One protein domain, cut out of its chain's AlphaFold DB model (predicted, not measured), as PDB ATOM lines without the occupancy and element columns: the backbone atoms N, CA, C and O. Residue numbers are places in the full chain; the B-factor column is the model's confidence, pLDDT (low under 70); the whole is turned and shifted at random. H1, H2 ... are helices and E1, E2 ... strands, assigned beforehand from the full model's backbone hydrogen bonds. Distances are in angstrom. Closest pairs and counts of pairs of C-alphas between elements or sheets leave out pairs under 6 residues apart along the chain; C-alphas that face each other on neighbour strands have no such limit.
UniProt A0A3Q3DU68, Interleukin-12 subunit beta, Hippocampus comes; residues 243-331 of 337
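AT A GLANCE: This is residues 243 to 331 of the 337 residues of the protein "Interleukin-12 subunit beta" of Hippocampus comes (UniProt A0A3Q3DU68). A small, loosely matched sandwich: an antiparallel sheet of three strands, E4 E3 E5, has the hairpin E1 and E2 over one face, the two sheets only partly face to face and their strands crossed. Helix H1 begins next to E5 and packs on E1, and its centre is the farthest of the elements from the mean of the C-alphas. The printed part has 89 residues, with five named strands and then one named helix along the chain, E1 E2 E3 E4 E5 H1. The class is mixed, helices and strands. The whole is compact, with a radius of gyration of the C-alphas of 13.4 A, and spans 37 by 30 by 23 A.

HOW THE PARTS SIT: In the larger sheet, E3, residues 272 to 280, is the inner strand, with E4, residues 286 to 289, and E5, residues 297 to 306, as edge strands. E3 and E5 are antiparallel at 161 degrees, with N 277 and O 301 2.9 A apart, within hydrogen-bond range. E3 and E4 form a hairpin, antiparallel at 148 degrees, with N 278 and O 287 at 2.9 A. The second sheet is the hairpin of E1, residues 243 to 248, and E2, residues 253 to 258, antiparallel at 160 degrees, with N 247 and O 254 at 2.8 A. The two sheets form a sandwich, two sheets face to face: the facing parts are 9.3 A centre to centre, and the strands of one stand at 53 degrees to those of the other. The closest C-alphas of E1 and E5 are those of Ile 243 and Ala 302, 6.9 A apart. E1 is apart from E3 and E4. H1, residues 322 to 331, has its closest C-alphas to E1 at Leu 326 and Cys 246, 4.9 A apart. H1 is on the larger sheet at a height of 7.7 A, over none of its strands. In H1, 3 of 6 O i to N i+4 pairs and 4 of 7 O i to N i+3 pairs are within hydrogen-bond range.

IN THESE COORDINATES: E5 is the longest strand, 26.9 A from first to last C-alpha; E3 measures 25.4 A and E4 10.5 A. E1, 14.6 A, begins at C-alpha 243 (191.505, 187.430, 224.454), and E2 measures 16.4 A. H1, 15.4 A, ends at C-alpha 331 (176.067, 186.059, 223.804).

THE WHOLE: The C-alphas of Pro 266 and Asp 283, the two farthest apart, are 40.2 A apart. The printed part has no cut. The links E2 to E3 and E5 to H1 are long. Mean pLDDT of the printed part is 90.3; residues 328 to 331 are under 70.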
ATOM      1  N   ILE A 243     192.206 187.485 225.745       92.50
ATOM      2  CA  ILE A 243     191.505 187.430 224.454       92.50
ATOM      3  C   ILE A 243     190.005 187.487 224.741       92.50
ATOM      4  O   ILE A 243     189.470 186.592 225.400       92.50
ATOM      5  N   VAL A 244     189.327 188.533 224.269       88.69
ATOM      6  CA  VAL A 244     187.909 188.782 224.561       88.69
ATOM      7  C   VAL A 244     187.021 188.213 223.469       88.69
ATOM      8  O   VAL A 244     186.103 187.454 223.775       88.69
ATOM      9  N   LYS A 245     187.310 188.559 222.214       89.25
ATOM     10  CA  LYS A 245     186.448 188.277 221.066       89.25
ATOM     11  C   LYS A 245     187.282 187.977 219.828       89.25
ATOM     12  O   LYS A 245     188.352 188.550 219.639       89.25
ATOM     13  N   CYS A 246     186.750 187.109 218.978       91.50
ATOM     14  CA  CYS A 246     187.222 186.917 217.618       91.50
ATOM     15  C   CYS A 246     186.071 187.255 216.672       91.50
ATOM     16  O   CYS A 246     184.951 186.805 216.895       91.50
ATOM     17  N   GLN A 247     186.341 188.039 215.633       91.12
ATOM     18  CA  GLN A 247     185.361 188.432 214.629       91.12
ATOM     19  C   GLN A 247     185.849 188.010 213.252       91.12
ATOM     20  O   GLN A 247     186.939 188.392 212.821       91.12
ATOM     21  N   GLU A 248     185.041 187.223 212.551       89.94
ATOM     22  CA  GLU A 248     185.354 186.830 211.186       89.94
ATOM     23  C   GLU A 248     184.962 187.949 210.216       89.94
ATOM     24  O   GLU A 248     183.805 188.360 210.154       89.94
ATOM     25  N   LEU A 249     185.945 188.458 209.476       90.00
ATOM     26  CA  LEU A 249     185.763 189.437 208.405       90.00
ATOM     27  C   LEU A 249     185.957 188.742 207.050       90.00
ATOM     28  O   LEU A 249     186.206 187.538 207.004       90.00
ATOM     29  N   GLU A 250     185.824 189.451 205.927       86.38
ATOM     30  CA  GLU A 250     185.852 188.820 204.593       86.38
ATOM     31  C   GLU A 250     187.124 187.992 204.347       86.38
ATOM     32  O   GLU A 250     187.040 186.816 203.984       86.38
ATOM     33  N   HIS A 251     188.299 188.560 204.631       86.81
ATOM     34  CA  HIS A 251     189.591 187.940 204.309       86.81
ATOM     35  C   HIS A 251     190.375 187.419 205.517       86.81
ATOM     36  O   HIS A 251     191.233 186.553 205.362       86.81
ATOM     37  N   TYR A 252     190.080 187.905 206.720       90.69
ATOM     38  CA  TYR A 252     190.850 187.599 207.923       90.69
ATOM     39  C   TYR A 252     189.946 187.476 209.149       90.69
ATOM     40  O   TYR A 252     188.780 187.871 209.143       90.69
ATOM     41  N   LEU A 253     190.500 186.900 210.207       91.50
ATOM     42  CA  LEU A 253     189.916 186.864 211.536       91.50
ATOM     43  C   LEU A 253     190.536 188.003 212.357       91.50
ATOM     44  O   LEU A 253     191.753 188.050 212.524       91.50
ATOM     45  N   SER A 254     189.709 188.923 212.845       93.38
ATOM     46  CA  SER A 254     190.120 189.993 213.759       93.38
ATOM     47  C   SER A 254     190.008 189.515 215.203       93.38
ATOM     48  O   SER A 254     189.001 188.913 215.579       93.38
ATOM     49  N   VAL A 255     191.030 189.768 216.018       93.88
ATOM     50  CA  VAL A 255     191.064 189.378 217.432       93.88
ATOM     51  C   VAL A 255     191.078 190.617 218.314       93.88
ATOM     52  O   VAL A 255     191.956 191.466 218.208       93.88
ATOM     53  N   THR A 256     190.125 190.696 219.237       93.19
ATOM     54  CA  THR A 256     190.081 191.733 220.265       93.19
ATOM     55  C   THR A 256     190.754 191.221 221.531       93.19
ATOM     56  O   THR A 256     190.258 190.302 222.193       93.19
ATOM     57  N   VAL A 257     191.881 191.838 221.872       93.81
ATOM     58  CA  VAL A 257     192.647 191.583 223.094       93.81
ATOM     59  C   VAL A 257     192.409 192.741 224.059       93.81
ATOM     60  O   VAL A 257     192.407 193.896 223.646       93.81
ATOM     61  N   ARG A 258     192.172 192.429 225.333       92.69
ATOM     62  CA  ARG A 258     192.036 193.413 226.408       92.69
ATOM     63  C   ARG A 258     193.286 193.390 227.295       92.69
ATOM     64  O   ARG A 258     193.774 192.288 227.589       92.69
ATOM     65  N   PRO A 259     193.773 194.561 227.747       94.31
ATOM     66  CA  PRO A 259     194.779 194.647 228.800       94.31
ATOM     67  C   PRO A 259     194.399 193.825 230.044       94.31
ATOM     68  O   PRO A 259     193.208 193.633 230.319       94.31
ATOM     69  N   PRO A 260     195.379 193.305 230.800       95.38
ATOM     70  CA  PRO A 260     195.090 192.652 232.072       95.38
ATOM     71  C   PRO A 260     194.508 193.668 233.066       95.38
ATOM     72  O   PRO A 260     194.848 194.846 233.028       95.38
ATOM     73  N   CYS A 261     193.665 193.211 233.998       92.62
ATOM     74  CA  CYS A 261     193.031 194.092 234.991       92.62
ATOM     75  C   CYS A 261     194.030 194.801 235.920       92.62
ATOM     76  O   CYS A 261     193.670 195.777 236.568       92.62
ATOM     77  N   SER A 262     195.256 194.286 236.016       94.94
ATOM     78  CA  SER A 262     196.356 194.889 236.766       94.94
ATOM     79  C   SER A 262     197.056 196.027 236.022       94.94
ATOM     80  O   SER A 262     197.854 196.723 236.639       94.94
ATOM     81  N   TRP A 263     196.797 196.219 234.722       95.81
ATOM     82  CA  TRP A 263     197.437 197.267 233.927       95.81
ATOM     83  C   TRP A 263     196.926 198.665 234.288       95.81
ATOM     84  O   TRP A 263     195.789 198.841 234.732       95.81
ATOM     85  N   SER A 264     197.772 199.671 234.071       95.44
ATOM     86  CA  SER A 264     197.439 201.071 234.325       95.44
ATOM     87  C   SER A 264     196.294 201.550 233.431       95.44
ATOM     88  O   SER A 264     196.219 201.215 232.252       95.44
ATOM     89  N   SER A 265     195.419 202.380 234.000       92.31
ATOM     90  CA  SER A 265     194.283 202.990 233.304       92.31
ATOM     91  C   SER A 265     194.427 204.517 233.285       92.31
ATOM     92  O   SER A 265     195.010 205.073 234.218       92.31
ATOM     93  N   PRO A 266     193.901 205.211 232.259       94.00
ATOM     94  CA  PRO A 266     193.108 204.683 231.141       94.00
ATOM     95  C   PRO A 266     193.953 204.097 229.993       94.00
ATOM     96  O   PRO A 266     195.048 204.578 229.712       94.00
ATOM     97  N   ASP A 267     193.392 203.132 229.254       89.88
ATOM     98  CA  ASP A 267     194.035 202.465 228.101       89.88
ATOM     99  C   ASP A 267     194.471 203.441 226.994       89.88
ATOM    100  O   ASP A 267     195.418 203.178 226.257       89.88
ATOM    101  N   SER A 268     193.795 204.588 226.875       92.50
ATOM    102  CA  SER A 268     194.162 205.643 225.925       92.50
ATOM    103  C   SER A 268     195.492 206.317 226.265       92.50
ATOM    104  O   SER A 268     196.121 206.883 225.378       92.50
ATOM    105  N   PHE A 269     195.881 206.307 227.544       94.12
ATOM    106  CA  PHE A 269     197.143 206.872 228.018       94.12
ATOM    107  C   PHE A 269     198.227 205.800 228.173       94.12
ATOM    108  O   PHE A 269     199.384 206.073 227.876       94.12
ATOM    109  N   PHE A 270     197.853 204.577 228.565       94.81
ATOM    110  CA  PHE A 270     198.770 203.441 228.718       94.81
ATOM    111  C   PHE A 270     198.524 202.363 227.645       94.81
ATOM    112  O   PHE A 270     198.077 201.257 227.978       94.81
ATOM    113  N   PRO A 271     198.770 202.651 226.352       95.19
ATOM    114  CA  PRO A 271     198.494 201.702 225.286       95.19
ATOM    115  C   PRO A 271     199.452 200.508 225.347       95.19
ATOM    116  O   PRO A 271     200.666 200.651 225.496       95.19
ATOM    117  N   LEU A 272     198.895 199.312 225.166       95.25
ATOM    118  CA  LEU A 272     199.664 198.083 225.006       95.25
ATOM    119  C   LEU A 272     199.734 197.697 223.531       95.25
ATOM    120  O   LEU A 272     198.735 197.758 222.813       95.25
ATOM    121  N   GLU A 273     200.894 197.214 223.101       94.75
ATOM    122  CA  GLU A 273     200.985 196.434 221.874       94.75
ATOM    123  C   GLU A 273     200.746 194.951 222.159       94.75
ATOM    124  O   GLU A 273     201.126 194.415 223.205       94.75
ATOM    125  N   HIS A 274     200.100 194.278 221.206       95.06
ATOM    126  CA  HIS A 274     199.710 192.882 221.330       95.06
ATOM    127  C   HIS A 274     200.360 192.039 220.244       95.06
ATOM    128  O   HIS A 274     200.388 192.413 219.071       95.06
ATOM    129  N   GLN A 275     200.799 190.849 220.636       96.12
ATOM    130  CA  GLN A 275     201.207 189.805 219.713       96.12
ATOM    131  C   GLN A 275     200.365 188.562 219.966       96.12
ATOM    132  O   GLN A 275     200.220 188.118 221.108       96.12
ATOM    133  N   VAL A 276     199.827 187.992 218.893       96.44
ATOM    134  CA  VAL A 276     199.020 186.779 218.929       96.44
ATOM    135  C   VAL A 276     199.792 185.641 218.282       96.44
ATOM    136  O   VAL A 276     200.226 185.726 217.134       96.44
ATOM    137  N   GLU A 277     199.943 184.560 219.033       96.50
ATOM    138  CA  GLU A 277     200.420 183.280 218.535       96.50
ATOM    139  C   GLU A 277     199.209 182.396 218.233       96.50
ATOM    140  O   GLU A 277     198.279 182.295 219.036       96.50
ATOM    141  N   TYR A 278     199.202 181.758 217.069       94.44
ATOM    142  CA  TYR A 278     198.086 180.936 216.619       94.44
ATOM    143  C   TYR A 278     198.562 179.644 215.971       94.44
ATOM    144  O   TYR A 278     199.666 179.559 215.437       94.44
ATOM    145  N   ARG A 279     197.689 178.636 216.001       94.94
ATOM    146  CA  ARG A 279     197.922 177.322 215.406       94.94
ATOM    147  C   ARG A 279     197.016 177.109 214.200       94.94
ATOM    148  O   ARG A 279     195.790 177.155 214.340       94.94
ATOM    149  N   LEU A 280     197.598 176.838 213.036       92.06
ATOM    150  CA  LEU A 280     196.849 176.502 211.823       92.06
ATOM    151  C   LEU A 280     196.097 175.172 211.987       92.06
ATOM    152  O   LEU A 280     196.506 174.290 212.743       92.06
ATOM    153  N   ARG A 281     194.944 175.043 211.324       90.19
ATOM    154  CA  ARG A 281     194.118 173.825 211.378       90.19
ATOM    155  C   ARG A 281     194.651 172.716 210.469       90.19
ATOM    156  O   ARG A 281     194.420 171.551 210.770       90.19
ATOM    157  N   ASP A 282     195.323 173.094 209.386       87.38
ATOM    158  CA  ASP A 282     195.701 172.178 208.310       87.38
ATOM    159  C   ASP A 282     196.925 171.324 208.697       87.38
ATOM    160  O   ASP A 282     196.878 170.103 208.584       87.38
ATOM    161  N   ASP A 283     197.991 171.947 209.210       85.94
ATOM    162  CA  ASP A 283     199.278 171.306 209.533       85.94
ATOM    163  C   ASP A 283     199.674 171.401 211.021       85.94
ATOM    164  O   ASP A 283     200.646 170.783 211.454       85.94
ATOM    165  N   GLY A 284     198.931 172.172 211.821       86.56
ATOM    166  CA  GLY A 284     199.264 172.430 213.220       86.56
ATOM    167  C   GLY A 284     200.459 173.367 213.424       86.56
ATOM    168  O   GLY A 284     200.913 173.505 214.562       86.56
ATOM    169  N   GLN A 285     200.962 174.023 212.372       90.81
ATOM    170  CA  GLN A 285     202.072 174.966 212.476       90.81
ATOM    171  C   GLN A 285     201.675 176.172 213.335       90.81
ATOM    172  O   GLN A 285     200.538 176.659 213.292       90.81
ATOM    173  N   VAL A 286     202.634 176.640 214.133       92.56
ATOM    174  CA  VAL A 286     202.482 177.791 215.022       92.56
ATOM    175  C   VAL A 286     203.130 179.011 214.381       92.56
ATOM    176  O   VAL A 286     204.300 178.965 214.013       92.56
ATOM    177  N   ASN A 287     202.364 180.091 214.257       92.56
ATOM    178  CA  ASN A 287     202.795 181.351 213.658       92.56
ATOM    179  C   ASN A 287     202.404 182.537 214.554       92.56
ATOM    180  O   ASN A 287     201.570 182.406 215.454       92.56
ATOM    181  N   PHE A 288     202.994 183.705 214.287       93.38
ATOM    182  CA  PHE A 288     202.763 184.939 215.040       93.38
ATOM    183  C   PHE A 288     202.183 186.029 214.140       93.38
ATOM    184  O   PHE A 288     202.519 186.122 212.961       93.38
ATOM    185  N   SER A 289     201.321 186.869 214.699       92.19
ATOM    186  CA  SER A 289     200.811 188.088 214.064       92.19
ATOM    187  C   SER A 289     200.497 189.128 215.144       92.19
ATOM    188  O   SER A 289     200.662 188.863 216.335       92.19
ATOM    189  N   LEU A 290     200.046 190.314 214.735       90.44
ATOM    190  CA  LEU A 290     199.411 191.286 215.627       90.44
ATOM    191  C   LEU A 290     197.988 190.795 215.953       90.44
ATOM    192  O   LEU A 290     197.828 189.758 216.585       90.44
ATOM    193  N   ILE A 291     196.946 191.485 215.484       89.81
ATOM    194  CA  ILE A 291     195.539 191.135 215.763       89.81
ATOM    195  C   ILE A 291     194.781 190.547 214.563       89.81
ATOM    196  O   ILE A 291     193.651 190.089 214.715       89.81
ATOM    197  N   PHE A 292     195.392 190.542 213.376       91.38
ATOM    198  CA  PHE A 292     194.783 190.036 212.145       91.38
ATOM    199  C   PHE A 292     195.357 188.666 211.790       91.38
ATOM    200  O   PHE A 292     196.565 188.520 211.581       91.38
ATOM    201  N   LEU A 293     194.487 187.658 211.744       90.88
ATOM    202  CA  LEU A 293     194.849 186.249 211.608       90.88
ATOM    203  C   LEU A 293     194.229 185.608 210.357       90.88
ATOM    204  O   LEU A 293     193.166 186.037 209.901       90.88
ATOM    205  N   PRO A 294     194.821 184.525 209.825       90.12
ATOM    206  CA  PRO A 294     194.141 183.683 208.850       90.12
ATOM    207  C   PRO A 294     192.931 182.979 209.486       90.12
ATOM    208  O   PRO A 294     192.924 182.646 210.669       90.12
ATOM    209  N   LYS A 295     191.900 182.693 208.687       87.31
ATOM    210  CA  LYS A 295     190.652 182.070 209.171       87.31
ATOM    211  C   LYS A 295     190.816 180.612 209.610       87.31
ATOM    212  O   LYS A 295     190.123 180.132 210.506       87.31
ATOM    213  N   LYS A 296     191.730 179.879 208.970       88.75
ATOM    214  CA  LYS A 296     191.927 178.436 209.176       88.75
ATOM    215  C   LYS A 296     192.819 178.134 210.381       88.75
ATOM    216  O   LYS A 296     193.833 177.452 210.258       88.75
ATOM    217  N   ILE A 297     192.430 178.616 211.556       91.88
ATOM    218  CA  ILE A 297     193.133 178.338 212.813       91.88
ATOM    219  C   ILE A 297     192.325 177.405 213.722       91.88
ATOM    220  O   ILE A 297     191.121 177.178 213.534       91.88
ATOM    221  N   SER A 298     193.014 176.805 214.688       92.19
ATOM    222  CA  SER A 298     192.451 175.907 215.702       92.19
ATOM    223  C   SER A 298     192.453 176.552 217.091       92.19
ATOM    224  O   SER A 298     191.424 176.561 217.771       92.19
ATOM    225  N   SER A 299     193.574 177.155 217.483       93.81
ATOM    226  CA  SER A 299     193.754 177.827 218.769       93.81
ATOM    227  C   SER A 299     194.633 179.067 218.644       93.81
ATOM    228  O   SER A 299     195.427 179.178 217.709       93.81
ATOM    229  N   LEU A 300     194.501 179.981 219.603       95.31
ATOM    230  CA  LEU A 300     195.328 181.180 219.711       95.31
ATOM    231  C   LEU A 300     195.630 181.537 221.170       95.31
ATOM    232  O   LEU A 300     194.880 181.162 222.069       95.31
ATOM    233  N   ARG A 301     196.708 182.281 221.397       96.31
ATOM    234  CA  ARG A 301     197.058 182.917 222.673       96.31
ATOM    235  C   ARG A 301     197.724 184.264 222.415       96.31
ATOM    236  O   ARG A 301     198.258 184.488 221.333       96.31
ATOM    237  N   ALA A 302     197.686 185.163 223.387       96.94
ATOM    238  CA  ALA A 302     198.192 186.521 223.229       96.94
ATOM    239  C   ALA A 302     199.188 186.885 224.330       96.94
ATOM    240  O   ALA A 302     199.155 186.328 225.426       96.94
ATOM    241  N   ARG A 303     200.061 187.841 224.033       97.19
ATOM    242  CA  ARG A 303     200.911 188.529 225.008       97.19
ATOM    243  C   ARG A 303     200.952 190.019 224.700       97.19
ATOM    244  O   ARG A 303     200.671 190.418 223.568       97.19
ATOM    245  N   SER A 304     201.316 190.810 225.698       96.19
ATOM    246  CA  SER A 304     201.355 192.266 225.596       96.19
ATOM    247  C   SER A 304     202.665 192.838 226.112       96.19
ATOM    248  O   SER A 304     203.303 192.239 226.978       96.19
ATOM    249  N   ARG A 305     203.037 194.014 225.619       95.19
ATOM    250  CA  ARG A 305     204.018 194.901 226.253       95.19
ATOM    251  C   ARG A 305     203.605 196.349 226.044       95.19
ATOM    252  O   ARG A 305     202.732 196.622 225.221       95.19
ATOM    253  N   ASP A 306     204.202 197.247 226.808       95.56
ATOM    254  CA  ASP A 306     204.004 198.681 226.619       95.56
ATOM    255  C   ASP A 306     204.400 199.095 225.191       95.56
ATOM    256  O   ASP A 306     205.404 198.612 224.665       95.56
ATOM    257  N   LEU A 307     203.573 199.927 224.554       93.56
ATOM    258  CA  LEU A 307     203.801 200.412 223.192       93.56
ATOM    259  C   LEU A 307     204.770 201.606 223.146       93.56
ATOM    260  O   LEU A 307     205.464 201.797 222.148       93.56
ATOM    261  N   LEU A 308     204.773 202.442 224.185       91.69
ATOM    262  CA  LEU A 308     205.505 203.708 224.221       91.69
ATOM    263  C   LEU A 308     206.941 203.520 224.712       91.69
ATOM    264  O   LEU A 308     207.835 204.245 224.275       91.69
ATOM    265  N   VAL A 309     207.170 202.530 225.574       87.50
ATOM    266  CA  VAL A 309     208.506 202.159 226.058       87.50
ATOM    267  C   VAL A 309     208.863 200.738 225.633       87.50
ATOM    268  O   VAL A 309     208.006 199.859 225.560       87.50
ATOM    269  N   GLN A 310     210.147 200.473 225.373       81.06
ATOM    270  CA  GLN A 310     210.639 199.138 225.000       81.06
ATOM    271  C   GLN A 310     210.683 198.177 226.205       81.06
ATOM    272  O   GLN A 310     211.729 197.648 226.571       81.06
ATOM    273  N   SER A 311     209.525 197.937 226.816       90.38
ATOM    274  CA  SER A 311     209.352 197.057 227.971       90.38
ATOM    275  C   SER A 311     209.396 195.568 227.600       90.38
ATOM    276  O   SER A 311     209.397 195.164 226.426       90.38
ATOM    277  N   ARG A 312     209.421 194.713 228.628       93.94
ATOM    278  CA  ARG A 312     209.425 193.255 228.460       93.94
ATOM    279  C   ARG A 312     208.037 192.745 228.076       93.94
ATOM    280  O   ARG A 312     207.018 193.188 228.598       93.94
ATOM    281  N   TRP A 313     208.005 191.721 227.226       95.88
ATOM    282  CA  TRP A 313     206.776 190.991 226.917       95.88
ATOM    283  C   TRP A 313     206.210 190.273 228.146       95.88
ATOM    284  O   TRP A 313     206.945 189.618 228.895       95.88
ATOM    285  N   SER A 314     204.889 190.332 228.309       97.25
ATOM    286  CA  SER A 314     204.157 189.500 229.258       97.25
ATOM    287  C   SER A 314     204.386 188.016 228.965       97.25
ATOM    288  O   SER A 314     204.775 187.608 227.860       97.25
ATOM    289  N   LYS A 315     204.058 187.173 229.946       96.94
ATOM    290  CA  LYS A 315     203.845 185.752 229.668       96.94
ATOM    291  C   LYS A 315     202.715 185.607 228.642       96.94
ATOM    292  O   LYS A 315     201.856 186.484 228.499       96.94
ATOM    293  N   TRP A 316     202.737 184.505 227.902       96.75
ATOM    294  CA  TRP A 316     201.623 184.162 227.029       96.75
ATOM    295  C   TRP A 316     200.366 183.896 227.862       96.75
ATOM    296  O   TRP A 316     200.450 183.363 228.970       96.75
ATOM    297  N   SER A 317     199.201 184.258 227.332       96.38
ATOM    298  CA  SER A 317     197.926 183.781 227.856       96.38
ATOM    299  C   SER A 317     197.798 182.269 227.654       96.38
ATOM    300  O   SER A 317     198.483 181.670 226.819       96.38
ATOM    301  N   GLU A 318     196.848 181.664 228.358       94.38
ATOM    302  CA  GLU A 318     196.423 180.301 228.056       94.38
ATOM    303  C   GLU A 318     195.900 180.186 226.619       94.38
ATOM    304  O   GLU A 318     195.406 181.157 226.026       94.38
ATOM    305  N   TRP A 319     196.011 178.985 226.054       93.81
ATOM    306  CA  TRP A 319     195.491 178.690 224.723       93.81
ATOM    307  C   TRP A 319     193.961 178.749 224.711       93.81
ATOM    308  O   TRP A 319     193.283 177.981 225.392       93.81
ATOM    309  N   ALA A 320     193.408 179.616 223.869       92.25
ATOM    310  CA  ALA A 320     191.982 179.712 223.607       92.25
ATOM    311  C   ALA A 320     191.616 178.966 222.318       92.25
ATOM    312  O   ALA A 320     192.266 179.117 221.281       92.25
ATOM    313  N   ASN A 321     190.535 178.184 222.356       91.44
ATOM    314  CA  ASN A 321     189.961 177.589 221.151       91.44
ATOM    315  C   ASN A 321     189.259 178.672 220.320       91.44
ATOM    316  O   ASN A 321     188.422 179.412 220.848       91.44
ATOM    317  N   VAL A 322     189.544 178.738 219.014       89.38
ATOM    318  CA  VAL A 322     188.971 179.778 218.143       89.38
ATOM    319  C   VAL A 322     187.440 179.729 218.102       89.38
ATOM    320  O   VAL A 322     186.800 180.775 218.070       89.38
ATOM    321  N   LYS A 323     186.828 178.538 218.191       86.88
ATOM    322  CA  LYS A 323     185.362 178.396 218.213       86.88
ATOM    323  C   LYS A 323     184.763 179.054 219.453       86.88
ATOM    324  O   LYS A 323     183.787 179.784 219.345       86.88
ATOM    325  N   CYS A 324     185.372 178.850 220.621       82.94
ATOM    326  CA  CYS A 324     184.943 179.505 221.859       82.94
ATOM    327  C   CYS A 324     185.130 181.026 221.795       82.94
ATOM    328  O   CYS A 324     184.324 181.762 222.351       82.94
ATOM    329  N   CYS A 325     186.175 181.493 221.110       84.31
ATOM    330  CA  CYS A 325     186.438 182.918 220.918       84.31
ATOM    331  C   CYS A 325     185.399 183.599 220.007       84.31
ATOM    332  O   CYS A 325     184.997 184.726 220.282       84.31
ATOM    333  N   LEU A 326     184.940 182.901 218.960       82.62
ATOM    334  CA  LEU A 326     183.864 183.351 218.066       82.62
ATOM    335  C   LEU A 326     182.503 183.386 218.785       82.62
ATOM    336  O   LEU A 326     181.770 184.361 218.673       82.62
ATOM    337  N   LEU A 327     182.188 182.368 219.596       78.06
ATOM    338  CA  LEU A 327     180.910 182.272 220.327       78.06
ATOM    339  C   LEU A 327     180.703 183.364 221.392       78.06
ATOM    340  O   LEU A 327     179.578 183.592 221.832       78.06
ATOM    341  N   ARG A 328     181.767 184.048 221.830       67.69
ATOM    342  CA  ARG A 328     181.648 185.194 222.749       67.69
ATOM    343  C   ARG A 328     180.985 186.412 222.102       67.69
ATOM    344  O   ARG A 328     180.557 187.299 222.833       67.69
ATOM    345  N   ASP A 329     180.867 186.435 220.776       53.84
ATOM    346  CA  ASP A 329     180.122 187.455 220.037       53.84
ATOM    347  C   ASP A 329     178.598 187.234 220.136       53.84
ATOM    348  O   ASP A 329     177.833 188.166 220.381       53.84
ATOM    349  N   ASP A 330     178.153 185.973 220.072       48.66
ATOM    350  CA  ASP A 330     176.725 185.619 220.039       48.66
ATOM    351  C   ASP A 330     175.990 185.905 221.359       48.66
ATOM    352  O   ASP A 330     174.806 186.254 221.363       48.66
ATOM    353  N   ASN A 331     176.678 185.789 222.499       46.97
ATOM    354  CA  ASN A 331     176.067 186.059 223.804       46.97
ATOM    355  C   ASN A 331     175.858 187.555 224.076       46.97
ATOM    356  O   ASN A 331     174.933 187.886 224.811       46.97
TER     357      ASN A 331